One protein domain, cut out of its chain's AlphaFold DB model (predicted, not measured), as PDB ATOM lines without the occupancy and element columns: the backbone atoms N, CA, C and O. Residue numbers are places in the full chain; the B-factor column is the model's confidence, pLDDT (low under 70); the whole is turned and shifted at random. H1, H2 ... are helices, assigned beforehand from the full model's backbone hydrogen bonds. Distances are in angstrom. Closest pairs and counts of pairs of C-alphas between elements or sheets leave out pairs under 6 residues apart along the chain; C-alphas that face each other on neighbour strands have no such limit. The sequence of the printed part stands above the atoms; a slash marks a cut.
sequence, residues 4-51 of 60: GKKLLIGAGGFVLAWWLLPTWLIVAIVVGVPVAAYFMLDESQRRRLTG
ATOM      1  N   GLY A   4      11.013 -13.763  76.651       92.25
ATOM      2  CA  GLY A   4      10.996 -12.998  75.400       92.25
ATOM      3  C   GLY A   4       9.636 -13.023  74.699       92.25
ATOM      4  O   GLY A   4       9.180 -12.002  74.200       92.25
ATOM      5  N   LYS A   5       8.921 -14.154  74.738       93.19
ATOM      6  CA  LYS A   5       7.589 -14.274  74.129       93.19
ATOM      7  C   LYS A   5       6.534 -13.461  74.895       93.19
ATOM      8  O   LYS A   5       5.655 -12.884  74.273       93.19
ATOM      9  N   LYS A   6       6.640 -13.362  76.228       85.81
ATOM     10  CA  LYS A   6       5.771 -12.483  77.044       85.81
ATOM     11  C   LYS A   6       6.030 -11.011  76.743       85.81
ATOM     12  O   LYS A   6       5.081 -10.250  76.580       85.81
ATOM     13  N   LEU A   7       7.306 -10.646  76.629       93.62
ATOM     14  CA  LEU A   7       7.715  -9.288  76.300       93.62
ATOM     15  C   LEU A   7       7.210  -8.878  74.912       93.62
ATOM     16  O   LEU A   7       6.634  -7.808  74.773       93.62
ATOM     17  N   LEU A   8       7.353  -9.756  73.914       93.75
ATOM     18  CA  LEU A   8       6.879  -9.512  72.550       93.75
ATOM     19  C   LEU A   8       5.363  -9.303  72.487       93.75
ATOM     20  O   LEU A   8       4.910  -8.381  71.817       93.75
ATOM     21  N   ILE A   9       4.580 -10.113  73.209       93.69
ATOM     22  CA  ILE A   9       3.119  -9.941  73.258       93.69
ATOM     23  C   ILE A   9       2.747  -8.614  73.931       93.69
ATOM     24  O   ILE A   9       1.923  -7.874  73.398       93.69
ATOM     25  N   GLY A  10       3.373  -8.286  75.065       89.69
ATOM     26  CA  GLY A  10       3.110  -7.029  75.770       89.69
ATOM     27  C   GLY A  10       3.487  -5.797  74.941       89.69
ATOM     28  O   GLY A  10       2.687  -4.874  74.808       89.69
ATOM     29  N   ALA A  11       4.675  -5.806  74.335       91.50
ATOM     30  CA  ALA A  11       5.160  -4.710  73.501       91.50
ATOM     31  C   ALA A  11       4.318  -4.538  72.228       91.50
ATOM     32  O   ALA A  11       3.932  -3.420  71.897       91.50
ATOM     33  N   GLY A  12       3.974  -5.639  71.551       93.62
ATOM     34  CA  GLY A  12       3.121  -5.607  70.363       93.62
ATOM     35  C   GLY A  12       1.729  -5.051  70.662       93.62
ATOM     36  O   GLY A  12       1.242  -4.191  69.932       93.62
ATOM     37  N   GLY A  13       1.117  -5.473  71.774       90.38
ATOM     38  CA  GLY A  13      -0.175  -4.946  72.217       90.38
ATOM     39  C   GLY A  13      -0.137  -3.446  72.522       90.38
ATOM     40  O   GLY A  13      -1.049  -2.722  72.131       90.38
ATOM     41  N   PHE A  14       0.935  -2.962  73.159       89.38
ATOM     42  CA  PHE A  14       1.098  -1.537  73.459       89.38
ATOM     43  C   PHE A  14       1.232  -0.681  72.193       89.38
ATOM     44  O   PHE A  14       0.547   0.331  72.066       89.38
ATOM     45  N   VAL A  15       2.065  -1.102  71.235       92.00
ATOM     46  CA  VAL A  15       2.241  -0.384  69.959       92.00
ATOM     47  C   VAL A  15       0.931  -0.338  69.172       92.00
ATOM     48  O   VAL A  15       0.562   0.713  68.651       92.00
ATOM     49  N   LEU A  16       0.196  -1.453  69.127       91.00
ATOM     50  CA  LEU A  16      -1.092  -1.522  68.443       91.00
ATOM     51  C   LEU A  16      -2.132  -0.595  69.095       91.00
ATOM     52  O   LEU A  16      -2.846   0.123  68.397       91.00
ATOM     53  N   ALA A  17      -2.190  -0.574  70.430       88.56
ATOM     54  CA  ALA A  17      -3.068   0.325  71.175       88.56
ATOM     55  C   ALA A  17      -2.707   1.798  70.935       88.56
ATOM     56  O   ALA A  17      -3.603   2.611  70.735       88.56
ATOM     57  N   TRP A  18      -1.414   2.127  70.894       89.50
ATOM     58  CA  TRP A  18      -0.938   3.477  70.590       89.50
ATOM     59  C   TRP A  18      -1.300   3.937  69.176       89.50
ATOM     60  O   TRP A  18      -1.606   5.107  68.968       89.50
ATOM     61  N   TRP A  19      -1.288   3.021  68.208       91.44
ATOM     62  CA  TRP A  19      -1.666   3.321  66.828       91.44
ATOM     63  C   TRP A  19      -3.179   3.505  66.645       91.44
ATOM     64  O   TRP A  19      -3.612   4.356  65.874       91.44
ATOM     65  N   LEU A  20      -3.990   2.683  67.318       89.75
ATOM     66  CA  LEU A  20      -5.436   2.610  67.077       89.75
ATOM     67  C   LEU A  20      -6.266   3.522  67.980       89.75
ATOM     68  O   LEU A  20      -7.375   3.899  67.601       89.75
ATOM     69  N   LEU A  21      -5.782   3.828  69.184       92.06
ATOM     70  CA  LEU A  21      -6.571   4.510  70.202       92.06
ATOM     71  C   LEU A  21      -6.079   5.941  70.412       92.06
ATOM     72  O   LEU A  21      -4.874   6.195  70.398       92.06
ATOM     73  N   PRO A  22      -6.989   6.888  70.692       93.00
ATOM     74  CA  PRO A  22      -6.568   8.199  71.141       93.00
ATOM     75  C   PRO A  22      -5.837   8.067  72.483       93.00
ATOM     76  O   PRO A  22      -6.201   7.257  73.340       93.00
ATOM     77  N   THR A  23      -4.811   8.891  72.682       88.75
ATOM     78  CA  THR A  23      -3.890   8.786  73.827       88.75
ATOM     79  C   THR A  23      -4.597   8.824  75.182       88.75
ATOM     80  O   THR A  23      -4.214   8.095  76.097       88.75
ATOM     81  N   TRP A  24      -5.679   9.597  75.312       89.69
ATOM     82  CA  TRP A  24      -6.474   9.656  76.542       89.69
ATOM     83  C   TRP A  24      -7.130   8.312  76.897       89.69
ATOM     84  O   TRP A  24      -7.272   7.998  78.078       89.69
ATOM     85  N   LEU A  25      -7.479   7.484  75.907       91.88
ATOM     86  CA  LEU A  25      -8.091   6.177  76.141       91.88
ATOM     87  C   LEU A  25      -7.060   5.162  76.642       91.88
ATOM     88  O   LEU A  25      -7.371   4.328  77.487       91.88
ATOM     89  N   ILE A  26      -5.810   5.272  76.189       90.06
ATOM     90  CA  ILE A  26      -4.699   4.463  76.706       90.06
ATOM     91  C   ILE A  26      -4.497   4.765  78.191       90.06
ATOM     92  O   ILE A  26      -4.424   3.845  79.002       90.06
ATOM     93  N   VAL A  27      -4.489   6.050  78.560       93.06
ATOM     94  CA  VAL A  27      -4.422   6.478  79.965       93.06
ATOM     95  C   VAL A  27      -5.618   5.939  80.754       93.06
ATOM     96  O   VAL A  27      -5.437   5.378  81.835       93.06
ATOM     97  N   ALA A  28      -6.827   6.033  80.194       94.94
ATOM     98  CA  ALA A  28      -8.033   5.505  80.820       94.94
ATOM     99  C   ALA A  28      -7.972   3.985  81.035       94.94
ATOM    100  O   ALA A  28      -8.449   3.517  82.058       94.94
ATOM    101  N   ILE A  29      -7.361   3.208  80.137       93.25
ATOM    102  CA  ILE A  29      -7.184   1.758  80.318       93.25
ATOM    103  C   ILE A  29      -6.120   1.473  81.381       93.25
ATOM    104  O   ILE A  29      -6.363   0.688  82.297       93.25
ATOM    105  N   VAL A  30      -4.959   2.127  81.290       92.38
ATOM    106  CA  VAL A  30      -3.834   1.917  82.218       92.38
ATOM    107  C   VAL A  30      -4.224   2.243  83.660       92.38
ATOM    108  O   VAL A  30      -3.767   1.563  84.573       92.38
ATOM    109  N   VAL A  31      -5.082   3.243  83.873       95.88
ATOM    110  CA  VAL A  31      -5.587   3.616  85.205       95.88
ATOM    111  C   VAL A  31      -6.888   2.886  85.537       95.88
ATOM    112  O   VAL A  31      -7.038   2.325  86.622       95.88
ATOM    113  N   GLY A  32      -7.832   2.873  84.604       96.44
ATOM    114  CA  GLY A  32      -9.179   2.354  84.803       96.44
ATOM    115  C   GLY A  32      -9.210   0.852  85.028       96.44
ATOM    116  O   GLY A  32      -9.977   0.406  85.872       96.44
ATOM    117  N   VAL A  33      -8.352   0.071  84.361       96.06
ATOM    118  CA  VAL A  33      -8.293  -1.382  84.589       96.06
ATOM    119  C   VAL A  33      -7.846  -1.697  86.023       96.06
ATOM    120  O   VAL A  33      -8.586  -2.406  86.703       96.06
ATOM    121  N   PRO A  34      -6.726  -1.163  86.553       93.69
ATOM    122  CA  PRO A  34      -6.374  -1.345  87.962       93.69
ATOM    123  C   PRO A  34      -7.424  -0.824  88.944       93.69
ATOM    124  O   PRO A  34      -7.679  -1.477  89.953       93.69
ATOM    125  N   VAL A  35      -8.046   0.326  88.664       96.19
ATOM    126  CA  VAL A  35      -9.086   0.905  89.532       96.19
ATOM    127  C   VAL A  35     -10.328   0.012  89.570       96.19
ATOM    128  O   VAL A  35     -10.803  -0.333  90.650       96.19
ATOM    129  N   ALA A  36     -10.827  -0.414  88.410       96.31
ATOM    130  CA  ALA A  36     -11.963  -1.323  88.311       96.31
ATOM    131  C   ALA A  36     -11.643  -2.677  88.953       96.31
ATOM    132  O   ALA A  36     -12.441  -3.189  89.734       96.31
ATOM    133  N   ALA A  37     -10.445  -3.214  88.703       94.94
ATOM    134  CA  ALA A  37      -9.977  -4.435  89.344       94.94
ATOM    135  C   ALA A  37      -9.952  -4.284  90.870       94.94
ATOM    136  O   ALA A  37     -10.440  -5.167  91.563       94.94
ATOM    137  N   TYR A  38      -9.453  -3.162  91.403       91.69
ATOM    138  CA  TYR A  38      -9.436  -2.901  92.842       91.69
ATOM    139  C   TYR A  38     -10.841  -2.851  93.449       91.69
ATOM    140  O   TYR A  38     -11.041  -3.357  94.552       91.69
ATOM    141  N   PHE A  39     -11.812  -2.274  92.740       95.06
ATOM    142  CA  PHE A  39     -13.209  -2.277  93.177       95.06
ATOM    143  C   PHE A  39     -13.877  -3.648  93.067       95.06
ATOM    144  O   PHE A  39     -14.780  -3.937  93.844       95.06
ATOM    145  N   MET A  40     -13.425  -4.494  92.141       96.12
ATOM    146  CA  MET A  40     -13.860  -5.888  92.038       96.12
ATOM    147  C   MET A  40     -13.221  -6.804  93.089       96.12
ATOM    148  O   MET A  40     -13.694  -7.922  93.272       96.12
ATOM    149  N   LEU A  41     -12.147  -6.373  93.763       93.31
ATOM    150  CA  LEU A  41     -11.537  -7.162  94.828       93.31
ATOM    151  C   LEU A  41     -12.457  -7.228  96.046       93.31
ATOM    152  O   LEU A  41     -12.953  -6.210  96.532       93.31
ATOM    153  N   ASP A  42     -12.552  -8.421  96.623       91.94
ATOM    154  CA  ASP A  42     -13.204  -8.604  97.912       91.94
ATOM    155  C   ASP A  42     -12.457  -7.858  99.022       91.94
ATOM    156  O   ASP A  42     -11.233  -7.674  98.997       91.94
ATOM    157  N   GLU A  43     -13.187  -7.499 100.076       85.12
ATOM    158  CA  GLU A  43     -12.643  -6.796 101.239       85.12
ATOM    159  C   GLU A  43     -11.442  -7.535 101.861       85.12
ATOM    160  O   GLU A  43     -10.482  -6.907 102.305       85.12
ATOM    161  N   SER A  44     -11.432  -8.873 101.829       84.88
ATOM    162  CA  SER A  44     -10.300  -9.686 102.295       84.88
ATOM    163  C   SER A  44      -9.041  -9.521 101.428       84.88
ATOM    164  O   SER A  44      -7.928  -9.504 101.957       84.88
ATOM    165  N   GLN A  45      -9.189  -9.352 100.110       89.06
ATOM    166  CA  GLN A  45      -8.090  -9.111  99.173       89.06
ATOM    167  C   GLN A  45      -7.593  -7.672  99.288       89.06
ATOM    168  O   GLN A  45      -6.387  -7.451  99.413       89.06
ATOM    169  N   ARG A  46      -8.514  -6.701  99.357       88.88
ATOM    170  CA  ARG A  46      -8.183  -5.293  99.612       88.88
ATOM    171  C   ARG A  46      -7.410  -5.154 100.917       88.88
ATOM    172  O   ARG A  46      -6.316  -4.604 100.912       88.88
ATOM    173  N   ARG A  47      -7.879  -5.764 102.011       85.31
ATOM    174  CA  ARG A  47      -7.176  -5.789 103.309       85.31
ATOM    175  C   ARG A  47      -5.807  -6.448 103.265       85.31
ATOM    176  O   ARG A  47      -4.988  -6.122 104.110       85.31
ATOM    177  N   ARG A  48      -5.526  -7.348 102.322       81.88
ATOM    178  CA  ARG A  48      -4.179  -7.915 102.128       81.88
ATOM    179  C   ARG A  48      -3.263  -6.996 101.319       81.88
ATOM    180  O   ARG A  48      -2.055  -7.061 101.513       81.88
ATOM    181  N   LEU A  49      -3.821  -6.153 100.449       83.94
ATOM    182  CA  LEU A  49      -3.079  -5.129  99.703       83.94
ATOM    183  C   LEU A  49      -2.781  -3.896 100.564       83.94
ATOM    184  O   LEU A  49      -1.674  -3.369 100.521       83.94
ATOM    185  N   THR A  50      -3.754  -3.450 101.362       81.31
ATOM    186  CA  THR A  50      -3.603  -2.315 102.289       81.31
ATOM    187  C   THR A  50      -3.047  -2.738 103.645       81.31
ATOM    188  O   THR A  50      -2.481  -1.930 104.381       81.31
ATOM    189  N   GLY A  51      -3.233  -4.006 104.011       70.38
ATOM    190  CA  GLY A  51      -2.683  -4.577 105.225       70.38
ATOM    191  C   GLY A  51      -1.182  -4.591 105.087       70.38
ATOM    192  O   GLY A  51      -0.650  -5.343 104.273       70.38
TER     193      GLY A  51
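This is residues 4 to 51 of the 60 residues of an uncharacterized protein of Phytoactinopolyspora halotolerans (UniProt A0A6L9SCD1). Two long helices, H1 and then H2, meet near their ends as an open V, and the short helix H3 turns off at the far end of H2. No helix packs on another, and the outline is flat, spanning 38 by 28 by 13 A. The printed part has 48 residues, with three named helices in the order H1, H2, H3 and no named strand: all helix. It is only just extended, close to loose, with a radius of gyration of the C-alphas of 14.5 A.

H1, residues 4 to 20, is 24.1 A long and begins at C-alpha 4 (10.996, -12.998, 75.400). H2, residues 23 to 40, is 25.4 A long, with a kink of 28 degrees near residue 34. H3, residues 43 to 50, ends at C-alpha 50 (-3.603, -2.315, 102.289), 10.1 A from its first C-alpha.

H1 and H2 are close but not clearly touching, their closest C-alphas, Ala 17 and Ile 26, 7.1 A apart; they run opposite ways at a steep tilt of 59 degrees. H2 and H3 are also close but not clearly touching, at Tyr 38 and Arg 46, whose C-alphas are 7.3 A apart; they too run opposite ways at a steep tilt of 59 degrees. H1 and H3 are apart. Every O i to N i+4 pair is within hydrogen-bond range in H1 and H3, and 13 of 14 in H2.

The two farthest C-alphas, of Trp 19 and Gly 51, are 39.2 A apart. Both links are tight, the printed part has no cut, and no printed residue is under 70 in pLDDT.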